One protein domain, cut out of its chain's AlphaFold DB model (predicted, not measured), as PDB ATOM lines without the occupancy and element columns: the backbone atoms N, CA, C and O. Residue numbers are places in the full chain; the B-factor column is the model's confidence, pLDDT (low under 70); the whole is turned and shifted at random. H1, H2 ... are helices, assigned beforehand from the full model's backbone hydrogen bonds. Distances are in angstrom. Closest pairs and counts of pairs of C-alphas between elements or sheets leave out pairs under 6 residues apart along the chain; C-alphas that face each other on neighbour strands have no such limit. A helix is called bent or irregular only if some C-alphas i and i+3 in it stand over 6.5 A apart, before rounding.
ATOM      1  N   TRP A   2       5.521 -65.206  -9.849       34.69
ATOM      2  CA  TRP A   2       4.329 -65.400  -9.005       34.69
ATOM      3  C   TRP A   2       3.928 -64.124  -8.250       34.69
ATOM      4  O   TRP A   2       2.766 -63.736  -8.305       34.69
ATOM      5  N   ASP A   3       4.895 -63.381  -7.705       40.84
ATOM      6  CA  ASP A   3       4.659 -62.079  -7.055       40.84
ATOM      7  C   ASP A   3       4.106 -61.017  -8.008       40.84
ATOM      8  O   ASP A   3       3.331 -60.139  -7.640       40.84
ATOM      9  N   ALA A   4       4.464 -61.134  -9.276       43.47
ATOM     10  CA  ALA A   4       4.052 -60.261 -10.355       43.47
ATOM     11  C   ALA A   4       2.573 -60.502 -10.748       43.47
ATOM     12  O   ALA A   4       1.799 -59.552 -10.925       43.47
ATOM     13  N   ILE A   5       2.156 -61.772 -10.786       51.06
ATOM     14  CA  ILE A   5       0.752 -62.195 -10.923       51.06
ATOM     15  C   ILE A   5      -0.045 -61.777  -9.674       51.06
ATOM     16  O   ILE A   5      -1.142 -61.229  -9.800       51.06
ATOM     17  N   GLU A   6       0.521 -61.943  -8.476       55.12
ATOM     18  CA  GLU A   6      -0.064 -61.536  -7.188       55.12
ATOM     19  C   GLU A   6      -0.292 -60.013  -7.116       55.12
ATOM     20  O   GLU A   6      -1.346 -59.534  -6.687       55.12
ATOM     21  N   GLN A   7       0.667 -59.217  -7.587       58.62
ATOM     22  CA  GLN A   7       0.572 -57.759  -7.592       58.62
ATOM     23  C   GLN A   7      -0.465 -57.269  -8.613       58.62
ATOM     24  O   GLN A   7      -1.239 -56.348  -8.321       58.62
ATOM     25  N   ASN A   8      -0.545 -57.920  -9.780       62.84
ATOM     26  CA  ASN A   8      -1.596 -57.658 -10.761       62.84
ATOM     27  C   ASN A   8      -2.974 -58.051 -10.203       62.84
ATOM     28  O   ASN A   8      -3.937 -57.294 -10.333       62.84
ATOM     29  N   LYS A   9      -3.062 -59.166  -9.469       69.00
ATOM     30  CA  LYS A   9      -4.260 -59.614  -8.745       69.00
ATOM     31  C   LYS A   9      -4.697 -58.597  -7.687       69.00
ATOM     32  O   LYS A   9      -5.872 -58.246  -7.658       69.00
ATOM     33  N   ARG A  10      -3.791 -58.029  -6.880       72.12
ATOM     34  CA  ARG A  10      -4.134 -56.964  -5.909       72.12
ATOM     35  C   ARG A  10      -4.695 -55.716  -6.586       72.12
ATOM     36  O   ARG A  10      -5.734 -55.216  -6.170       72.12
ATOM     37  N   ARG A  11      -4.053 -55.231  -7.654       72.12
ATOM     38  CA  ARG A  11      -4.549 -54.075  -8.429       72.12
ATOM     39  C   ARG A  11      -5.913 -54.349  -9.051       72.12
ATOM     40  O   ARG A  11      -6.794 -53.496  -8.994       72.12
ATOM     41  N   SER A  12      -6.096 -55.558  -9.565       77.75
ATOM     42  CA  SER A  12      -7.374 -56.045 -10.076       77.75
ATOM     43  C   SER A  12      -8.457 -55.994  -8.994       77.75
ATOM     44  O   SER A  12      -9.507 -55.394  -9.200       77.75
ATOM     45  N   TRP A  13      -8.192 -56.535  -7.805       82.56
ATOM     46  CA  TRP A  13      -9.146 -56.506  -6.694       82.56
ATOM     47  C   TRP A  13      -9.449 -55.098  -6.187       82.56
ATOM     48  O   TRP A  13     -10.606 -54.809  -5.898       82.56
ATOM     49  N   MET A  14      -8.461 -54.199  -6.146       85.44
ATOM     50  CA  MET A  14      -8.700 -52.791  -5.812       85.44
ATOM     51  C   MET A  14      -9.654 -52.130  -6.813       85.44
ATOM     52  O   MET A  14     -10.591 -51.451  -6.405       85.44
ATOM     53  N   LEU A  15      -9.466 -52.367  -8.113       84.81
ATOM     54  CA  LEU A  15     -10.338 -51.826  -9.160       84.81
ATOM     55  C   LEU A  15     -11.766 -52.374  -9.067       84.81
ATOM     56  O   LEU A  15     -12.721 -51.603  -9.146       84.81
ATOM     57  N   ILE A  16     -11.917 -53.681  -8.839       87.31
ATOM     58  CA  ILE A  16     -13.224 -54.296  -8.567       87.31
ATOM     59  C   ILE A  16     -13.865 -53.675  -7.322       87.31
ATOM     60  O   ILE A  16     -15.053 -53.364  -7.348       87.31
ATOM     61  N   GLY A  17     -13.086 -53.434  -6.264       90.94
ATOM     62  CA  GLY A  17     -13.545 -52.753  -5.053       90.94
ATOM     63  C   GLY A  17     -14.063 -51.342  -5.334       90.94
ATOM     64  O   GLY A  17     -15.153 -50.997  -4.893       90.94
ATOM     65  N   VAL A  18     -13.345 -50.550  -6.137       92.06
ATOM     66  CA  VAL A  18     -13.791 -49.210  -6.562       92.06
ATOM     67  C   VAL A  18     -15.098 -49.281  -7.358       92.06
ATOM     68  O   VAL A  18     -16.015 -48.504  -7.097       92.06
ATOM     69  N   MET A  19     -15.229 -50.228  -8.292       92.62
ATOM     70  CA  MET A  19     -16.472 -50.413  -9.056       92.62
ATOM     71  C   MET A  19     -17.638 -50.867  -8.168       92.62
ATOM     72  O   MET A  19     -18.761 -50.399  -8.346       92.62
ATOM     73  N   ALA A  20     -17.386 -51.741  -7.193       92.56
ATOM     74  CA  ALA A  20     -18.392 -52.187  -6.233       92.56
ATOM     75  C   ALA A  20     -18.838 -51.052  -5.297       92.56
ATOM     76  O   ALA A  20     -20.028 -50.919  -5.022       92.56
ATOM     77  N   LEU A  21     -17.912 -50.192  -4.858       94.31
ATOM     78  CA  LEU A  21     -18.235 -48.979  -4.101       94.31
ATOM     79  C   LEU A  21     -19.086 -48.013  -4.927       94.31
ATOM     80  O   LEU A  21     -20.060 -47.469  -4.413       94.31
ATOM     81  N   LEU A  22     -18.766 -47.839  -6.212       94.06
ATOM     82  CA  LEU A  22     -19.575 -47.033  -7.124       94.06
ATOM     83  C   LEU A  22     -20.994 -47.605  -7.270       94.06
ATOM     84  O   LEU A  22     -21.958 -46.846  -7.185       94.06
ATOM     85  N   LEU A  23     -21.127 -48.929  -7.424       94.75
ATOM     86  CA  LEU A  23     -22.413 -49.636  -7.456       94.75
ATOM     87  C   LEU A  23     -23.212 -49.453  -6.153       94.75
ATOM     88  O   LEU A  23     -24.419 -49.219  -6.194       94.75
ATOM     89  N   ALA A  24     -22.556 -49.523  -4.995       93.88
ATOM     90  CA  ALA A  24     -23.205 -49.278  -3.711       93.88
ATOM     91  C   ALA A  24     -23.652 -47.812  -3.577       93.88
ATOM     92  O   ALA A  24     -24.785 -47.549  -3.186       93.88
ATOM     93  N   ALA A  25     -22.809 -46.850  -3.960       93.25
ATOM     94  CA  ALA A  25     -23.134 -45.427  -3.894       93.25
ATOM     95  C   ALA A  25     -24.352 -45.070  -4.763       93.25
ATOM     96  O   ALA A  25     -25.267 -44.387  -4.298       93.25
ATOM     97  N   ILE A  26     -24.406 -45.572  -6.002       93.94
ATOM     98  CA  ILE A  26     -25.572 -45.360  -6.868       93.94
ATOM     99  C   ILE A  26     -26.808 -46.104  -6.354       93.94
ATOM    100  O   ILE A  26     -27.899 -45.534  -6.356       93.94
ATOM    101  N   GLY A  27     -26.645 -47.336  -5.859       93.31
ATOM    102  CA  GLY A  27     -27.723 -48.093  -5.226       93.31
ATOM    103  C   GLY A  27     -28.331 -47.331  -4.049       93.31
ATOM    104  O   GLY A  27     -29.551 -47.208  -3.970       93.31
ATOM    105  N   TYR A  28     -27.498 -46.737  -3.191       92.88
ATOM    106  CA  TYR A  28     -27.941 -45.908  -2.072       92.88
ATOM    107  C   TYR A  28     -28.723 -44.677  -2.541       92.88
ATOM    108  O   TYR A  28     -29.829 -44.425  -2.061       92.88
ATOM    109  N   ALA A  29     -28.181 -43.930  -3.505       90.81
ATOM    110  CA  ALA A  29     -28.818 -42.718  -4.012       90.81
ATOM    111  C   ALA A  29     -30.180 -43.007  -4.666       90.81
ATOM    112  O   ALA A  29     -31.172 -42.344  -4.361       90.81
ATOM    113  N   ILE A  30     -30.247 -44.032  -5.521       90.50
ATOM    114  CA  ILE A  30     -31.478 -44.444  -6.206       90.50
ATOM    115  C   ILE A  30     -32.490 -45.015  -5.214       90.50
ATOM    116  O   ILE A  30     -33.651 -44.609  -5.226       90.50
ATOM    117  N   GLY A  31     -32.070 -45.926  -4.334       88.75
ATOM    118  CA  GLY A  31     -32.951 -46.534  -3.337       88.75
ATOM    119  C   GLY A  31     -33.552 -45.496  -2.394       88.75
ATOM    120  O   GLY A  31     -34.760 -45.506  -2.153       88.75
ATOM    121  N   GLY A  32     -32.737 -44.546  -1.931       86.88
ATOM    122  CA  GLY A  32     -33.192 -43.405  -1.140       86.88
ATOM    123  C   GLY A  32     -34.224 -42.561  -1.889       86.88
ATOM    124  O   GLY A  32     -35.296 -42.288  -1.352       86.88
ATOM    125  N   ALA A  33     -33.948 -42.208  -3.148       84.69
ATOM    126  CA  ALA A  33     -34.857 -41.420  -3.978       84.69
ATOM    127  C   ALA A  33     -36.207 -42.120  -4.223       84.69
ATOM    128  O   ALA A  33     -37.259 -41.509  -4.025       84.69
ATOM    129  N   VAL A  34     -36.192 -43.404  -4.597       83.62
ATOM    130  CA  VAL A  34     -37.409 -44.198  -4.845       83.62
ATOM    131  C   VAL A  34     -38.225 -44.361  -3.566       83.62
ATOM    132  O   VAL A  34     -39.442 -44.172  -3.571       83.62
ATOM    133  N   TYR A  35     -37.573 -44.676  -2.448       80.31
ATOM    134  CA  TYR A  35     -38.258 -44.867  -1.175       80.31
ATOM    135  C   TYR A  35     -38.933 -43.576  -0.694       80.31
ATOM    136  O   TYR A  35     -40.084 -43.602  -0.263       80.31
ATOM    137  N   LEU A  36     -38.269 -42.428  -0.859       74.50
ATOM    138  CA  LEU A  36     -38.818 -41.121  -0.499       74.50
ATOM    139  C   LEU A  36     -40.011 -40.718  -1.391       74.50
ATOM    140  O   LEU A  36     -40.954 -40.080  -0.923       74.50
ATOM    141  N   GLN A  37     -40.016 -41.127  -2.665       72.44
ATOM    142  CA  GLN A  37     -41.177 -40.977  -3.555       72.44
ATOM    143  C   GLN A  37     -42.356 -41.883  -3.138       72.44
ATOM    144  O   GLN A  37     -43.518 -41.457  -3.209       72.44
ATOM    145  N   ALA A  38     -42.063 -43.113  -2.698       70.62
ATOM    146  CA  ALA A  38     -43.037 -44.168  -2.408       70.62
ATOM    147  C   ALA A  38     -43.617 -44.157  -0.979       70.62
ATOM    148  O   ALA A  38     -44.725 -44.659  -0.785       70.62
ATOM    149  N   ALA A  39     -42.912 -43.607   0.015       63.22
ATOM    150  CA  ALA A  39     -43.367 -43.533   1.411       63.22
ATOM    151  C   ALA A  39     -44.408 -42.418   1.650       63.22
ATOM    152  O   ALA A  39     -45.336 -42.589   2.436       63.22
ATOM    153  N   MET A  40     -44.336 -41.326   0.884       53.34
ATOM    154  CA  MET A  40     -45.239 -40.168   0.983       53.34
ATOM    155  C   MET A  40     -46.758 -40.462   0.975       53.34
ATOM    156  O   MET A  40     -47.470 -39.833   1.754       53.34
ATOM    157  N   PRO A  41     -47.315 -41.377   0.153       51.94
ATOM    158  CA  PRO A  41     -48.755 -41.636   0.182       51.94
ATOM    159  C   PRO A  41     -49.227 -42.434   1.408       51.94
ATOM    160  O   PRO A  41     -50.414 -42.388   1.712       51.94
ATOM    161  N   ARG A  42     -48.356 -43.166   2.122       47.25
ATOM    162  CA  ARG A  42     -48.793 -44.032   3.236       47.25
ATOM    163  C   ARG A  42     -48.904 -43.295   4.564       47.25
ATOM    164  O   ARG A  42     -49.809 -43.595   5.336       47.25
ATOM    165  N   ASP A  43     -48.042 -42.318   4.814       47.62
ATOM    166  CA  ASP A  43     -48.050 -41.591   6.089       47.62
ATOM    167  C   ASP A  43     -49.181 -40.551   6.165       47.62
ATOM    168  O   ASP A  43     -49.714 -40.312   7.247       47.62
ATOM    169  N   LEU A  44     -49.653 -40.032   5.021       48.12
ATOM    170  CA  LEU A  44     -50.872 -39.208   4.962       48.12
ATOM    171  C   LEU A  44     -52.124 -40.011   5.365       48.12
ATOM    172  O   LEU A  44     -52.991 -39.516   6.081       48.12
ATOM    173  N   VAL A  45     -52.196 -41.276   4.936       46.97
ATOM    174  CA  VAL A  45     -53.288 -42.205   5.275       46.97
ATOM    175  C   VAL A  45     -53.187 -42.664   6.736       46.97
ATOM    176  O   VAL A  45     -54.204 -42.835   7.406       46.97
ATOM    177  N   ARG A  46     -51.967 -42.809   7.271       47.41
ATOM    178  CA  ARG A  46     -51.736 -43.166   8.680       47.41
ATOM    179  C   ARG A  46     -52.115 -42.037   9.642       47.41
ATOM    180  O   ARG A  46     -52.730 -42.316  10.664       47.41
ATOM    181  N   GLY A  47     -51.852 -40.780   9.272       51.06
ATOM    182  CA  GLY A  47     -52.314 -39.606  10.024       51.06
ATOM    183  C   GLY A  47     -53.841 -39.481  10.094       51.06
ATOM    184  O   GLY A  47     -54.370 -39.035  11.107       51.06
ATOM    185  N   TYR A  48     -54.562 -39.935   9.060       50.53
ATOM    186  CA  TYR A  48     -56.029 -39.988   9.071       50.53
ATOM    187  C   TYR A  48     -56.568 -41.081  10.013       50.53
ATOM    188  O   TYR A  48     -57.512 -40.842  10.764       50.53
ATOM    189  N   SER A  49     -55.921 -42.254  10.031       54.09
ATOM    190  CA  SER A  49     -56.252 -43.368  10.936       54.09
ATOM    191  C   SER A  49     -56.048 -43.013  12.420       54.09
ATOM    192  O   SER A  49     -56.909 -43.292  13.260       54.09
ATOM    193  N   ASP A  50     -54.958 -42.310  12.746       56.75
ATOM    194  CA  ASP A  50     -54.701 -41.833  14.111       56.75
ATOM    195  C   ASP A  50     -55.714 -40.766  14.562       56.75
ATOM    196  O   ASP A  50     -56.067 -40.722  15.744       56.75
ATOM    197  N   TYR A  51     -56.243 -39.954  13.637       58.88
ATOM    198  CA  TYR A  51     -57.305 -38.987  13.934       58.88
ATOM    199  C   TYR A  51     -58.605 -39.696  14.332       58.88
ATOM    200  O   TYR A  51     -59.186 -39.384  15.368       58.88
ATOM    201  N   THR A  52     -59.023 -40.716  13.579       59.56
ATOM    202  CA  THR A  52     -60.185 -41.546  13.941       59.56
ATOM    203  C   THR A  52     -59.996 -42.282  15.271       59.56
ATOM    204  O   THR A  52     -60.931 -42.366  16.062       59.56
ATOM    205  N   GLY A  53     -58.778 -42.745  15.573       60.69
ATOM    206  CA  GLY A  53     -58.455 -43.346  16.870       60.69
ATOM    207  C   GLY A  53     -58.509 -42.353  18.038       60.69
ATOM    208  O   GLY A  53     -58.897 -42.729  19.140       60.69
ATOM    209  N   MET A  54     -58.157 -41.082  17.812       61.38
ATOM    210  CA  MET A  54     -58.293 -40.012  18.808       61.38
ATOM    211  C   MET A  54     -59.765 -39.686  19.092       61.38
ATOM    212  O   MET A  54     -60.142 -39.575  20.254       61.38
ATOM    213  N   VAL A  55     -60.598 -39.597  18.049       63.75
ATOM    214  CA  VAL A  55     -62.040 -39.317  18.175       63.75
ATOM    215  C   VAL A  55     -62.765 -40.442  18.927       63.75
ATOM    216  O   VAL A  55     -63.574 -40.156  19.804       63.75
ATOM    217  N   ASN A  56     -62.432 -41.709  18.662       67.75
ATOM    218  CA  ASN A  56     -63.021 -42.839  19.390       67.75
ATOM    219  C   ASN A  56     -62.620 -42.850  20.879       67.75
ATOM    220  O   ASN A  56     -63.475 -43.040  21.733       67.75
ATOM    221  N   ARG A  57     -61.359 -42.538  21.217       67.06
ATOM    222  CA  ARG A  57     -60.918 -42.427  22.626       67.06
ATOM    223  C   ARG A  57     -61.581 -41.273  23.387       67.06
ATOM    224  O   ARG A  57     -61.813 -41.392  24.585       67.06
ATOM    225  N   MET A  58     -61.908 -40.177  22.696       63.59
ATOM    226  CA  MET A  58     -62.709 -39.088  23.271       63.59
ATOM    227  C   MET A  58     -64.150 -39.527  23.566       63.59
ATOM    228  O   MET A  58     -64.725 -39.075  24.551       63.59
ATOM    229  N   ALA A  59     -64.725 -40.408  22.740       68.62
ATOM    230  CA  ALA A  59     -66.061 -40.961  22.968       68.62
ATOM    231  C   ALA A  59     -66.103 -41.962  24.141       68.62
ATOM    232  O   ALA A  59     -67.121 -42.045  24.825       68.62
ATOM    233  N   ASP A  60     -64.993 -42.656  24.414       73.06
ATOM    234  CA  ASP A  60     -64.879 -43.681  25.463       73.06
ATOM    235  C   ASP A  60     -64.516 -43.127  26.862       73.06
ATOM    236  O   ASP A  60     -64.363 -43.894  27.813       73.06
ATOM    237  N   GLY A  61     -64.397 -41.802  27.022       64.69
ATOM    238  CA  GLY A  61     -64.201 -41.164  28.332       64.69
ATOM    239  C   GLY A  61     -62.779 -41.250  28.900       64.69
ATOM    240  O   GLY A  61     -62.605 -41.207  30.118       64.69
ATOM    241  N   LEU A  75     -40.892 -35.863  11.158       45.81
ATOM    242  CA  LEU A  75     -39.875 -34.806  11.081       45.81
ATOM    243  C   LEU A  75     -38.576 -35.210  11.807       45.81
ATOM    244  O   LEU A  75     -37.498 -34.809  11.384       45.81
ATOM    245  N   ASP A  76     -38.678 -36.072  12.826       48.84
ATOM    246  CA  ASP A  76     -37.537 -36.634  13.570       48.84
ATOM    247  C   ASP A  76     -36.880 -37.848  12.871       48.84
ATOM    248  O   ASP A  76     -35.830 -38.320  13.306       48.84
ATOM    249  N   ARG A  77     -37.481 -38.389  11.796       54.69
ATOM    250  CA  ARG A  77     -37.037 -39.631  11.121       54.69
ATOM    251  C   ARG A  77     -36.665 -39.544   9.624       54.69
ATOM    252  O   ARG A  77     -36.579 -40.607   8.997       54.69
ATOM    253  N   PRO A  78     -36.396 -38.379   8.995       53.97
ATOM    254  CA  PRO A  78     -36.005 -38.361   7.584       53.97
ATOM    255  C   PRO A  78     -34.674 -39.096   7.353       53.97
ATOM    256  O   PRO A  78     -34.513 -39.752   6.324       53.97
ATOM    257  N   GLY A  79     -33.763 -39.074   8.336       58.44
ATOM    258  CA  GLY A  79     -32.518 -39.849   8.308       58.44
ATOM    259  C   GLY A  79     -32.748 -41.365   8.312       58.44
ATOM    260  O   GLY A  79     -32.139 -42.077   7.518       58.44
ATOM    261  N   ASP A  80     -33.682 -41.861   9.127       65.50
ATOM    262  CA  ASP A  80     -34.011 -43.293   9.200       65.50
ATOM    263  C   ASP A  80     -34.681 -43.805   7.921       65.50
ATOM    264  O   ASP A  80     -34.426 -44.929   7.488       65.50
ATOM    265  N   LEU A  81     -35.542 -42.993   7.303       61.22
ATOM    266  CA  LEU A  81     -36.227 -43.330   6.052       61.22
ATOM    267  C   LEU A  81     -35.253 -43.315   4.862       61.22
ATOM    268  O   LEU A  81     -35.256 -44.256   4.064       61.22
ATOM    269  N   LEU A  82     -34.385 -42.301   4.770       67.00
ATOM    270  CA  LEU A  82     -33.331 -42.229   3.753       67.00
ATOM    271  C   LEU A  82     -32.351 -43.400   3.883       67.00
ATOM    272  O   LEU A  82     -32.029 -44.041   2.886       67.00
ATOM    273  N   ASN A  83     -31.941 -43.729   5.109       79.62
ATOM    274  CA  ASN A  83     -31.049 -44.855   5.363       79.62
ATOM    275  C   ASN A  83     -31.700 -46.196   5.017       79.62
ATOM    276  O   ASN A  83     -31.053 -47.023   4.385       79.62
ATOM    277  N   LYS A  84     -32.981 -46.416   5.338       83.06
ATOM    278  CA  LYS A  84     -33.688 -47.652   4.952       83.06
ATOM    279  C   LYS A  84     -33.807 -47.801   3.436       83.06
ATOM    280  O   LYS A  84     -33.493 -48.866   2.912       83.06
ATOM    281  N   GLY A  85     -34.225 -46.742   2.737       84.56
ATOM    282  CA  GLY A  85     -34.327 -46.738   1.277       84.56
ATOM    283  C   GLY A  85     -32.973 -46.937   0.600       84.56
ATOM    284  O   GLY A  85     -32.842 -47.763  -0.302       84.56
ATOM    285  N   GLY A  86     -31.947 -46.230   1.072       88.06
ATOM    286  CA  GLY A  86     -30.593 -46.345   0.549       88.06
ATOM    287  C   GLY A  86     -29.971 -47.721   0.794       88.06
ATOM    288  O   GLY A  86     -29.446 -48.325  -0.135       88.06
ATOM    289  N   LEU A  87     -30.093 -48.278   2.003       90.88
ATOM    290  CA  LEU A  87     -29.623 -49.636   2.307       90.88
ATOM    291  C   LEU A  87     -30.357 -50.696   1.476       90.88
ATOM    292  O   LEU A  87     -29.721 -51.614   0.963       90.88
ATOM    293  N   ALA A  88     -31.673 -50.547   1.281       89.56
ATOM    294  CA  ALA A  88     -32.438 -51.424   0.397       89.56
ATOM    295  C   ALA A  88     -31.953 -51.326  -1.059       89.56
ATOM    296  O   ALA A  88     -31.827 -52.345  -1.735       89.56
ATOM    297  N   GLY A  89     -31.624 -50.121  -1.532       91.31
ATOM    298  CA  GLY A  89     -31.055 -49.903  -2.861       91.31
ATOM    299  C   GLY A  89     -29.657 -50.504  -3.035       91.31
ATOM    300  O   GLY A  89     -29.390 -51.123  -4.065       91.31
ATOM    301  N   ILE A  90     -28.785 -50.404  -2.022       93.19
ATOM    302  CA  ILE A  90     -27.490 -51.108  -1.997       93.19
ATOM    303  C   ILE A  90     -27.715 -52.618  -2.092       93.19
ATOM    304  O   ILE A  90     -27.113 -53.273  -2.942       93.19
ATOM    305  N   ALA A  91     -28.586 -53.172  -1.243       93.38
ATOM    306  CA  ALA A  91     -28.864 -54.604  -1.212       93.38
ATOM    307  C   ALA A  91     -29.416 -55.103  -2.555       93.38
ATOM    308  O   ALA A  91     -28.955 -56.123  -3.064       93.38
ATOM    309  N   ALA A  92     -30.339 -54.358  -3.167       90.44
ATOM    310  CA  ALA A  92     -30.861 -54.666  -4.495       90.44
ATOM    311  C   ALA A  92     -29.758 -54.618  -5.562       90.44
ATOM    312  O   ALA A  92     -29.644 -55.544  -6.365       90.44
ATOM    313  N   GLY A  93     -28.912 -53.583  -5.557       91.94
ATOM    314  CA  GLY A  93     -27.840 -53.440  -6.538       91.94
ATOM    315  C   GLY A  93     -26.775 -54.532  -6.439       91.94
ATOM    316  O   GLY A  93     -26.405 -55.128  -7.452       91.94
ATOM    317  N   LEU A  94     -26.336 -54.854  -5.221       93.06
ATOM    318  CA  LEU A  94     -25.420 -55.968  -4.967       93.06
ATOM    319  C   LEU A  94     -26.068 -57.321  -5.283       93.06
ATOM    320  O   LEU A  94     -25.400 -58.188  -5.838       93.06
ATOM    321  N   GLY A  95     -27.359 -57.492  -4.992       93.94
ATOM    322  CA  GLY A  95     -28.119 -58.692  -5.340       93.94
ATOM    323  C   GLY A  95     -28.186 -58.919  -6.851       93.94
ATOM    324  O   GLY A  95     -27.883 -60.014  -7.319       93.94
ATOM    325  N   ILE A  96     -28.493 -57.875  -7.628       93.00
ATOM    326  CA  ILE A  96     -28.473 -57.920  -9.099       93.00
ATOM    327  C   ILE A  96     -27.074 -58.290  -9.601       93.00
ATOM    328  O   ILE A  96     -26.944 -59.201 -10.417       93.00
ATOM    329  N   ALA A  97     -26.025 -57.638  -9.089       92.94
ATOM    330  CA  ALA A  97     -24.650 -57.940  -9.481       92.94
ATOM    331  C   ALA A  97     -24.228 -59.369  -9.121       92.94
ATOM    332  O   ALA A  97     -23.567 -60.026  -9.924       92.94
ATOM    333  N   ALA A  98     -24.648 -59.885  -7.964       93.25
ATOM    334  CA  ALA A  98     -24.397 -61.263  -7.562       93.25
ATOM    335  C   ALA A  98     -25.110 -62.258  -8.486       93.25
ATOM    336  O   ALA A  98     -24.484 -63.200  -8.963       93.25
ATOM    337  N   ILE A  99     -26.388 -62.028  -8.807       93.62
ATOM    338  CA  ILE A  99     -27.155 -62.879  -9.730       93.62
ATOM    339  C   ILE A  99     -26.526 -62.859 -11.127       93.62
ATOM    340  O   ILE A  99     -26.306 -63.916 -11.721       93.62
ATOM    341  N   MET A 100     -26.206 -61.678 -11.659       91.00
ATOM    342  CA  MET A 100     -25.541 -61.551 -12.958       91.00
ATOM    343  C   MET A 100     -24.160 -62.215 -12.943       91.00
ATOM    344  O   MET A 100     -23.816 -62.916 -13.890       91.00
ATOM    345  N   GLY A 101     -23.398 -62.051 -11.862       89.94
ATOM    346  CA  GLY A 101     -22.070 -62.636 -11.698       89.94
ATOM    347  C   GLY A 101     -22.101 -64.156 -11.615       89.94
ATOM    348  O   GLY A 101     -21.295 -64.809 -12.268       89.94
ATOM    349  N   LEU A 102     -23.060 -64.730 -10.885       90.62
ATOM    350  CA  LEU A 102     -23.279 -66.177 -10.829       90.62
ATOM    351  C   LEU A 102     -23.650 -66.726 -12.210       90.62
ATOM    352  O   LEU A 102     -23.052 -67.701 -12.661       90.62
ATOM    353  N   ASN A 103     -24.576 -66.071 -12.917       88.19
ATOM    354  CA  ASN A 103     -24.933 -66.464 -14.281       88.19
ATOM    355  C   ASN A 103     -23.727 -66.378 -15.228       88.19
ATOM    356  O   ASN A 103     -23.430 -67.341 -15.933       88.19
ATOM    357  N   GLY A 104     -22.988 -65.268 -15.205       85.50
ATOM    358  CA  GLY A 104     -21.775 -65.092 -16.004       85.50
ATOM    359  C   GLY A 104     -20.701 -66.131 -15.679       85.50
ATOM    360  O   GLY A 104     -20.067 -66.661 -16.585       85.50
ATOM    361  N   TRP A 105     -20.547 -66.491 -14.403       85.44
ATOM    362  CA  TRP A 105     -19.607 -67.515 -13.960       85.44
ATOM    363  C   TRP A 105     -19.974 -68.893 -14.519       85.44
ATOM    364  O   TRP A 105     -19.163 -69.519 -15.191       85.44
ATOM    365  N   PHE A 106     -21.193 -69.381 -14.282       86.25
ATOM    366  CA  PHE A 106     -21.555 -70.758 -14.642       86.25
ATOM    367  C   PHE A 106     -21.927 -70.946 -16.117       86.25
ATOM    368  O   PHE A 106     -21.695 -72.018 -16.675       86.25
ATOM    369  N   LEU A 107     -22.509 -69.929 -16.754       85.69
ATOM    370  CA  LEU A 107     -23.084 -70.036 -18.098       85.69
ATOM    371  C   LEU A 107     -22.327 -69.206 -19.140       85.69
ATOM    372  O   LEU A 107     -22.518 -69.439 -20.332       85.69
ATOM    373  N   GLY A 108     -21.461 -68.274 -18.726       84.00
ATOM    374  CA  GLY A 108     -20.842 -67.284 -19.613       84.00
ATOM    375  C   GLY A 108     -20.062 -67.904 -20.767       84.00
ATOM    376  O   GLY A 108     -20.390 -67.651 -21.922       84.00
ATOM    377  N   ALA A 109     -19.090 -68.776 -20.480       86.81
ATOM    378  CA  ALA A 109     -18.254 -69.374 -21.526       86.81
ATOM    379  C   ALA A 109     -19.075 -70.175 -22.552       86.81
ATOM    380  O   ALA A 109     -18.925 -69.985 -23.757       86.81
ATOM    381  N   ARG A 110     -20.012 -71.007 -22.079       87.75
ATOM    382  CA  ARG A 110     -20.911 -71.785 -22.947       87.75
ATOM    383  C   ARG A 110     -21.842 -70.885 -23.758       87.75
ATOM    384  O   ARG A 110     -22.109 -71.173 -24.920       87.75
ATOM    385  N   SER A 111     -22.342 -69.807 -23.158       86.88
ATOM    386  CA  SER A 111     -23.200 -68.835 -23.835       86.88
ATOM    387  C   SER A 111     -22.443 -68.094 -24.938       86.88
ATOM    388  O   SER A 111     -22.971 -67.978 -26.042       86.88
ATOM    389  N   LEU A 112     -21.202 -67.668 -24.684       88.31
ATOM    390  CA  LEU A 112     -20.356 -66.994 -25.673       88.31
ATOM    391  C   LEU A 112     -20.046 -67.905 -26.863       88.31
ATOM    392  O   LEU A 112     -20.299 -67.515 -27.999       88.31
ATOM    393  N   THR A 205     -14.668 -60.415 -17.015       86.88
ATOM    394  CA  THR A 205     -16.030 -60.917 -16.766       86.88
ATOM    395  C   THR A 205     -16.623 -60.304 -15.494       86.88
ATOM    396  O   THR A 205     -17.756 -59.819 -15.506       86.88
ATOM    397  N   LEU A 206     -15.858 -60.261 -14.399       88.19
ATOM    398  CA  LEU A 206     -16.310 -59.666 -13.137       88.19
ATOM    399  C   LEU A 206     -16.508 -58.146 -13.254       88.19
ATOM    400  O   LEU A 206     -17.551 -57.625 -12.862       88.19
ATOM    401  N   ALA A 207     -15.542 -57.439 -13.844       89.94
ATOM    402  CA  ALA A 207     -15.634 -56.001 -14.088       89.94
ATOM    403  C   ALA A 207     -16.811 -55.663 -15.019       89.94
ATOM    404  O   ALA A 207     -17.580 -54.746 -14.736       89.94
ATOM    405  N   GLY A 208     -16.992 -56.439 -16.093       89.50
ATOM    406  CA  GLY A 208     -18.101 -56.297 -17.036       89.50
ATOM    407  C   GLY A 208     -19.461 -56.564 -16.394       89.50
ATOM    408  O   GLY A 208     -20.414 -55.845 -16.672       89.50
ATOM    409  N   THR A 209     -19.541 -57.527 -15.470       90.25
ATOM    410  CA  THR A 209     -20.754 -57.799 -14.684       90.25
ATOM    411  C   THR A 209     -21.133 -56.594 -13.830       90.25
ATOM    412  O   THR A 209     -22.266 -56.128 -13.911       90.25
ATOM    413  N   ILE A 210     -20.191 -56.051 -13.050       91.69
ATOM    414  CA  ILE A 210     -20.451 -54.890 -12.184       91.69
ATOM    415  C   ILE A 210     -20.839 -53.674 -13.027       91.69
ATOM    416  O   ILE A 210     -21.807 -52.984 -12.706       91.69
ATOM    417  N   LEU A 211     -20.130 -53.437 -14.134       92.88
ATOM    418  CA  LEU A 211     -20.490 -52.401 -15.098       92.88
ATOM    419  C   LEU A 211     -21.920 -52.601 -15.624       92.88
ATOM    420  O   LEU A 211     -22.714 -51.661 -15.607       92.88
ATOM    421  N   GLY A 212     -22.261 -53.816 -16.052       91.19
ATOM    422  CA  GLY A 212     -23.592 -54.170 -16.537       91.19
ATOM    423  C   GLY A 212     -24.677 -53.918 -15.492       91.19
ATOM    424  O   GLY A 212     -25.721 -53.367 -15.826       91.19
ATOM    425  N   SER A 213     -24.416 -54.229 -14.220       93.19
ATOM    426  CA  SER A 213     -25.338 -53.939 -13.117       93.19
ATOM    427  C   SER A 213     -25.512 -52.439 -12.879       93.19
ATOM    428  O   SER A 213     -26.645 -51.985 -12.728       93.19
ATOM    429  N   ILE A 214     -24.428 -51.651 -12.901       93.31
ATOM    430  CA  ILE A 214     -24.498 -50.184 -12.785       93.31
ATOM    431  C   ILE A 214     -25.353 -49.605 -13.917       93.31
ATOM    432  O   ILE A 214     -26.251 -48.805 -13.653       93.31
ATOM    433  N   VAL A 215     -25.105 -50.024 -15.162       93.75
ATOM    434  CA  VAL A 215     -25.873 -49.585 -16.339       93.75
ATOM    435  C   VAL A 215     -27.346 -49.963 -16.191       93.75
ATOM    436  O   VAL A 215     -28.203 -49.094 -16.320       93.75
ATOM    437  N   LEU A 216     -27.638 -51.224 -15.861       93.06
ATOM    438  CA  LEU A 216     -28.999 -51.740 -15.740       93.06
ATOM    439  C   LEU A 216     -29.811 -50.991 -14.678       93.06
ATOM    440  O   LEU A 216     -30.941 -50.587 -14.942       93.06
ATOM    441  N   ILE A 217     -29.245 -50.784 -13.487       91.81
ATOM    442  CA  ILE A 217     -29.931 -50.091 -12.385       91.81
ATOM    443  C   ILE A 217     -30.166 -48.622 -12.740       91.81
ATOM    444  O   ILE A 217     -31.257 -48.101 -12.516       91.81
ATOM    445  N   SER A 218     -29.159 -47.968 -13.324       93.19
ATOM    446  CA  SER A 218     -29.260 -46.577 -13.767       93.19
ATOM    447  C   SER A 218     -30.353 -46.405 -14.818       93.19
ATOM    448  O   SER A 218     -31.204 -45.526 -14.706       93.19
ATOM    449  N   GLU A 219     -30.361 -47.277 -15.825       92.38
ATOM    450  CA  GLU A 219     -31.328 -47.242 -16.914       92.38
ATOM    451  C   GLU A 219     -32.742 -47.560 -16.426       92.38
ATOM    452  O   GLU A 219     -33.686 -46.858 -16.793       92.38
ATOM    453  N   LEU A 220     -32.901 -48.569 -15.565       90.50
ATOM    454  CA  LEU A 220     -34.187 -48.901 -14.959       90.50
ATOM    455  C   LEU A 220     -34.738 -47.720 -14.151       90.50
ATOM    456  O   LEU A 220     -35.911 -47.379 -14.299       90.50
ATOM    457  N   PHE A 221     -33.897 -47.063 -13.348       91.19
ATOM    458  CA  PHE A 221     -34.291 -45.888 -12.573       91.19
ATOM    459  C   PHE A 221     -34.718 -44.721 -13.465       91.19
ATOM    460  O   PHE A 221     -35.797 -44.165 -13.253       91.19
ATOM    461  N   LEU A 222     -33.912 -44.372 -14.474       91.00
ATOM    462  CA  LEU A 222     -34.207 -43.272 -15.397       91.00
ATOM    463  C   LEU A 222     -35.482 -43.543 -16.207       91.00
ATOM    464  O   LEU A 222     -36.335 -42.663 -16.309       91.00
ATOM    465  N   ARG A 223     -35.663 -44.770 -16.717       87.75
ATOM    466  CA  ARG A 223     -36.886 -45.181 -17.428       87.75
ATOM    467  C   ARG A 223     -38.112 -45.151 -16.521       87.75
ATOM    468  O   ARG A 223     -39.168 -44.699 -16.956       87.75
ATOM    469  N   ALA A 224     -37.987 -45.576 -15.263       86.25
ATOM    470  CA  ALA A 224     -39.088 -45.531 -14.301       86.25
ATOM    471  C   ALA A 224     -39.613 -44.101 -14.073       86.25
ATOM    472  O   ALA A 224     -40.802 -43.930 -13.814       86.25
ATOM    473  N   GLN A 225     -38.778 -43.066 -14.248       83.12
ATOM    474  CA  GLN A 225     -39.213 -41.672 -14.096       83.12
ATOM    475  C   GLN A 225     -40.177 -41.209 -15.197       83.12
ATOM    476  O   GLN A 225     -40.944 -40.277 -14.970       83.12
ATOM    477  N   TRP A 226     -40.176 -41.841 -16.376       78.88
ATOM    478  CA  TRP A 226     -41.147 -41.529 -17.434       78.88
ATOM    479  C   TRP A 226     -42.539 -42.083 -17.141       78.88
ATOM    480  O   TRP A 226     -43.531 -41.475 -17.533       78.88
ATOM    481  N   TYR A 227     -42.608 -43.209 -16.431       76.75
ATOM    482  CA  TYR A 227     -43.863 -43.853 -16.044       76.75
ATOM    483  C   TYR A 227     -44.369 -43.396 -14.669       76.75
ATOM    484  O   TYR A 227     -45.504 -43.689 -14.297       76.75
ATOM    485  N   ALA A 228     -43.549 -42.666 -13.908       68.69
ATOM    486  CA  ALA A 228     -43.951 -42.100 -12.632       68.69
ATOM    487  C   ALA A 228     -44.973 -40.962 -12.846       68.69
ATOM    488  O   ALA A 228     -44.729 -40.054 -13.648       68.69
ATOM    489  N   PRO A 229     -46.113 -40.951 -12.126       61.62
ATOM    490  CA  PRO A 229     -47.097 -39.884 -12.254       61.62
ATOM    491  C   PRO A 229     -46.469 -38.533 -11.880       61.62
ATOM    492  O   PRO A 229     -45.954 -38.360 -10.772       61.62
ATOM    493  N   ALA A 241     -34.608 -30.581   0.761       66.44
ATOM    494  CA  ALA A 241     -33.675 -31.710   0.836       66.44
ATOM    495  C   ALA A 241     -34.081 -32.890  -0.072       66.44
ATOM    496  O   ALA A 241     -33.226 -33.555  -0.653       66.44
ATOM    497  N   GLN A 242     -35.387 -33.115  -0.253       67.50
ATOM    498  CA  GLN A 242     -35.922 -34.172  -1.116       67.50
ATOM    499  C   GLN A 242     -35.689 -33.876  -2.603       67.50
ATOM    500  O   GLN A 242     -35.300 -34.772  -3.353       67.50
ATOM    501  N   ALA A 243     -35.895 -32.627  -3.025       75.44
ATOM    502  CA  ALA A 243     -35.601 -32.210  -4.393       75.44
ATOM    503  C   ALA A 243     -34.102 -32.352  -4.704       75.44
ATOM    504  O   ALA A 243     -33.741 -32.862  -5.762       75.44
ATOM    505  N   ILE A 244     -33.237 -31.983  -3.753       79.50
ATOM    506  CA  ILE A 244     -31.781 -32.113  -3.889       79.50
ATOM    507  C   ILE A 244     -31.372 -33.584  -4.038       79.50
ATOM    508  O   ILE A 244     -30.671 -33.918  -4.988       79.50
ATOM    509  N   LEU A 245     -31.843 -34.482  -3.165       77.75
ATOM    510  CA  LEU A 245     -31.531 -35.917  -3.247       77.75
ATOM    511  C   LEU A 245     -31.985 -36.552  -4.564       77.75
ATOM    512  O   LEU A 245     -31.265 -37.365  -5.139       77.75
ATOM    513  N   PHE A 246     -33.160 -36.169  -5.063       83.00
ATOM    514  CA  PHE A 246     -33.667 -36.669  -6.337       83.00
ATOM    515  C   PHE A 246     -32.810 -36.204  -7.521       83.00
ATOM    516  O   PHE A 246     -32.461 -37.005  -8.388       83.00
ATOM    517  N   VAL A 247     -32.408 -34.929  -7.527       87.44
ATOM    518  CA  VAL A 247     -31.473 -34.392  -8.526       87.44
ATOM    519  C   VAL A 247     -30.131 -35.120  -8.449       87.44
ATOM    520  O   VAL A 247     -29.613 -35.541  -9.480       87.44
ATOM    521  N   VAL A 248     -29.597 -35.349  -7.245       88.88
ATOM    522  CA  VAL A 248     -28.358 -36.115  -7.039       88.88
ATOM    523  C   VAL A 248     -28.488 -37.539  -7.586       88.88
ATOM    524  O   VAL A 248     -27.582 -38.000  -8.277       88.88
ATOM    525  N   ALA A 249     -29.610 -38.224  -7.351       88.81
ATOM    526  CA  ALA A 249     -29.843 -39.570  -7.873       88.81
ATOM    527  C   ALA A 249     -29.875 -39.609  -9.410       88.81
ATOM    528  O   ALA A 249     -29.273 -40.502 -10.002       88.81
ATOM    529  N   ILE A 250     -30.505 -38.627 -10.069       91.31
ATOM    530  CA  ILE A 250     -30.487 -38.504 -11.538       91.31
ATOM    531  C   ILE A 250     -29.067 -38.257 -12.047       91.31
ATOM    532  O   ILE A 250     -28.620 -38.930 -12.974       91.31
ATOM    533  N   VAL A 251     -28.348 -37.312 -11.436       93.75
ATOM    534  CA  VAL A 251     -26.970 -36.990 -11.821       93.75
ATOM    535  C   VAL A 251     -26.077 -38.224 -11.685       93.75
ATOM    536  O   VAL A 251     -25.352 -38.556 -12.620       93.75
ATOM    537  N   LEU A 252     -26.170 -38.957 -10.573       92.88
ATOM    538  CA  LEU A 252     -25.414 -40.192 -10.371       92.88
ATOM    539  C   LEU A 252     -25.826 -41.299 -11.346       92.88
ATOM    540  O   LEU A 252     -24.943 -41.976 -11.866       92.88
ATOM    541  N   ALA A 253     -27.114 -41.456 -11.656       92.44
ATOM    542  CA  ALA A 253     -27.586 -42.431 -12.642       92.44
ATOM    543  C   ALA A 253     -27.053 -42.163 -14.058       92.44
ATOM    544  O   ALA A 253     -26.871 -43.091 -14.838       92.44
ATOM    545  N   ILE A 254     -26.750 -40.910 -14.395       93.44
ATOM    546  CA  ILE A 254     -26.129 -40.568 -15.679       93.44
ATOM    547  C   ILE A 254     -24.604 -40.727 -15.608       93.44
ATOM    548  O   ILE A 254     -23.996 -41.304 -16.509       93.44
ATOM    549  N   LEU A 255     -23.969 -40.232 -14.543       94.50
ATOM    550  CA  LEU A 255     -22.509 -40.184 -14.440       94.50
ATOM    551  C   LEU A 255     -21.873 -41.533 -14.083       94.50
ATOM    552  O   LEU A 255     -20.813 -41.859 -14.618       94.50
ATOM    553  N   ALA A 256     -22.481 -42.333 -13.203       93.44
ATOM    554  CA  ALA A 256     -21.876 -43.580 -12.733       93.44
ATOM    555  C   ALA A 256     -21.630 -44.599 -13.864       93.44
ATOM    556  O   ALA A 256     -20.520 -45.134 -13.913       93.44
ATOM    557  N   PRO A 257     -22.560 -44.838 -14.816       92.69
ATOM    558  CA  PRO A 257     -22.279 -45.675 -15.983       92.69
ATOM    559  C   PRO A 257     -21.089 -45.180 -16.809       92.69
ATOM    560  O   PRO A 257     -20.248 -45.982 -17.204       92.69
ATOM    561  N   ILE A 258     -20.975 -43.866 -17.031       92.00
ATOM    562  CA  ILE A 258     -19.885 -43.270 -17.818       92.00
ATOM    563  C   ILE A 258     -18.537 -43.505 -17.123       92.00
ATOM    564  O   ILE A 258     -17.585 -43.972 -17.753       92.00
ATOM    565  N   PHE A 259     -18.461 -43.249 -15.814       91.19
ATOM    566  CA  PHE A 259     -17.253 -43.504 -15.026       91.19
ATOM    567  C   PHE A 259     -16.888 -44.992 -14.989       91.19
ATOM    568  O   PHE A 259     -15.723 -45.342 -15.193       91.19
ATOM    569  N   ALA A 260     -17.870 -45.873 -14.786       91.25
ATOM    570  CA  ALA A 260     -17.658 -47.317 -14.788       91.25
ATOM    571  C   ALA A 260     -17.148 -47.816 -16.153       91.25
ATOM    572  O   ALA A 260     -16.221 -48.625 -16.198       91.25
ATOM    573  N   GLN A 261     -17.696 -47.304 -17.261       90.38
ATOM    574  CA  GLN A 261     -17.242 -47.629 -18.617       90.38
ATOM    575  C   GLN A 261     -15.811 -47.154 -18.864       90.38
ATOM    576  O   GLN A 261     -14.992 -47.919 -19.369       90.38
ATOM    577  N   MET A 262     -15.478 -45.919 -18.476       88.56
ATOM    578  CA  MET A 262     -14.109 -45.405 -18.580       88.56
ATOM    579  C   MET A 262     -13.112 -46.294 -17.837       88.56
ATOM    580  O   MET A 262     -12.057 -46.619 -18.388       88.56
ATOM    581  N   LEU A 263     -13.450 -46.709 -16.612       88.12
ATOM    582  CA  LEU A 263     -12.600 -47.586 -15.813       88.12
ATOM    583  C   LEU A 263     -12.454 -48.966 -16.462       88.12
ATOM    584  O   LEU A 263     -11.338 -49.461 -16.607       88.12
ATOM    585  N   TYR A 264     -13.562 -49.554 -16.917       89.50
ATOM    586  CA  TYR A 264     -13.574 -50.835 -17.619       89.50
ATOM    587  C   TYR A 264     -12.696 -50.807 -18.877       89.50
ATOM    588  O   TYR A 264     -11.812 -51.649 -19.028       89.50
ATOM    589  N   PHE A 265     -12.858 -49.804 -19.745       86.75
ATOM    590  CA  PHE A 265     -12.068 -49.688 -20.973       86.75
ATOM    591  C   PHE A 265     -10.591 -49.387 -20.704       86.75
ATOM    592  O   PHE A 265      -9.723 -49.909 -21.402       86.75
ATOM    593  N   ALA A 266     -10.271 -48.583 -19.687       85.31
ATOM    594  CA  ALA A 266      -8.883 -48.351 -19.293       85.31
ATOM    595  C   ALA A 266      -8.199 -49.646 -18.828       85.31
ATOM    596  O   ALA A 266      -7.064 -49.918 -19.226       85.31
ATOM    597  N   CYS A 267      -8.904 -50.461 -18.040       85.44
ATOM    598  CA  CYS A 267      -8.427 -51.769 -17.603       85.44
ATOM    599  C   CYS A 267      -8.270 -52.744 -18.775       85.44
ATOM    600  O   CYS A 267      -7.222 -53.378 -18.882       85.44
ATOM    601  N   SER A 268      -9.266 -52.807 -19.665       87.25
ATOM    602  CA  SER A 268      -9.250 -53.634 -20.877       87.25
ATOM    603  C   SER A 268      -7.989 -53.368 -21.698       87.25
ATOM    604  O   SER A 268      -7.166 -54.257 -21.883       87.25
TER     605      SER A 268
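Overview. This is residues 2 to 61, 75 to 112, 205 to 229 and 241 to 268 of the 535 residues of the protein "Protease HtpX homolog" of Phycisphaerae bacterium RAS2 (UniProt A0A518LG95). One long bent helix, H1, runs the length of the model: its first arm, H1a, makes a bundle of three with H3 and H4, H2 slants across H1a and H3, and its second arm, H1b, sticks out free of this body. The first end of H1a, residues 2 to 11, sticks out as well. The printed part has 151 residues with four named helices, in the order H1, H2, H3, H4, and no named strand, and the class is all helix. The whole is loose, with a radius of gyration of the C-alphas of 21.1 A, and a rod in outline, spanning 81 by 31 by 28 A.

Arrangement. H1, residues 2 to 59, was assigned as one helix by its hydrogen bonds but is bent, with C-alphas 38 and 41 6.8 A apart; its arms, H1a, residues 2 to 38, and H1b, residues 41 to 59, stand at a steep tilt of 48 degrees. With residues 16 to 30 alone, H1a touches H3, residues 205 to 227, at a shallow tilt of 13 degrees, the same way; their closest C-alphas are those of Leu 23 and Ile 214, 5.7 A apart. With residues 19 to 36 alone, H1a touches H4, residues 241 to 268, at a shallow tilt of 23 degrees, opposite ways, closest at the C-alphas of Ala 29 and Ala 249, 5.1 A apart. H3 and H4 touch at a shallow tilt of 31 degrees, opposite ways, closest at the C-alphas of Ser 218 and Ala 253, 4.6 A apart. H2, residues 78 to 112, touches H1a with residues 81 to 94 alone, at a steep tilt of 48 degrees, opposite ways; the closest C-alphas, of Tyr 28 and Gly 86, are 3.8 A apart. With residues 93 to 104 alone, H2 touches H3 at a steep tilt of 52 degrees, opposite ways, closest at the C-alphas of Ala 97 and Ser 213, 5.4 A apart. H2 and H4 are apart, and H1b touches no helix. Every O i to N i+4 pair is within hydrogen-bond range in H1a; the counts are 14 of 15 in H1b, 29 of 31 in H2, 17 of 19 in H3 and 22 of 24 in H4.

Along the chain. H1a is 52.3 A long from C-alpha 2 at (4.329, -65.400, -9.005) to C-alpha 38, and H1b 28.6 A. H2, 46.6 A, is irregular, with C-alphas 106 and 109 7.8 A apart and a kink of 55 degrees near residue 106. H3 is 32.7 A long. H4, 39.4 A, has a kink of 30 degrees near residue 253 and ends at C-alpha 268 at (-9.250, -53.634, -20.877).

Size, cuts and confidence. The C-alphas farthest apart are those of Trp 2 and Gly 61, 81.7 A. Residues 62 to 74, 113 to 204 and 230 to 240 are not printed, with C-alpha gaps of 30.5, 11.6 and 20.5 A. Mean pLDDT of the printed part is 79.4; 42 residues are under 70, among them 2 to 9, 39 to 59 and 75 to 82.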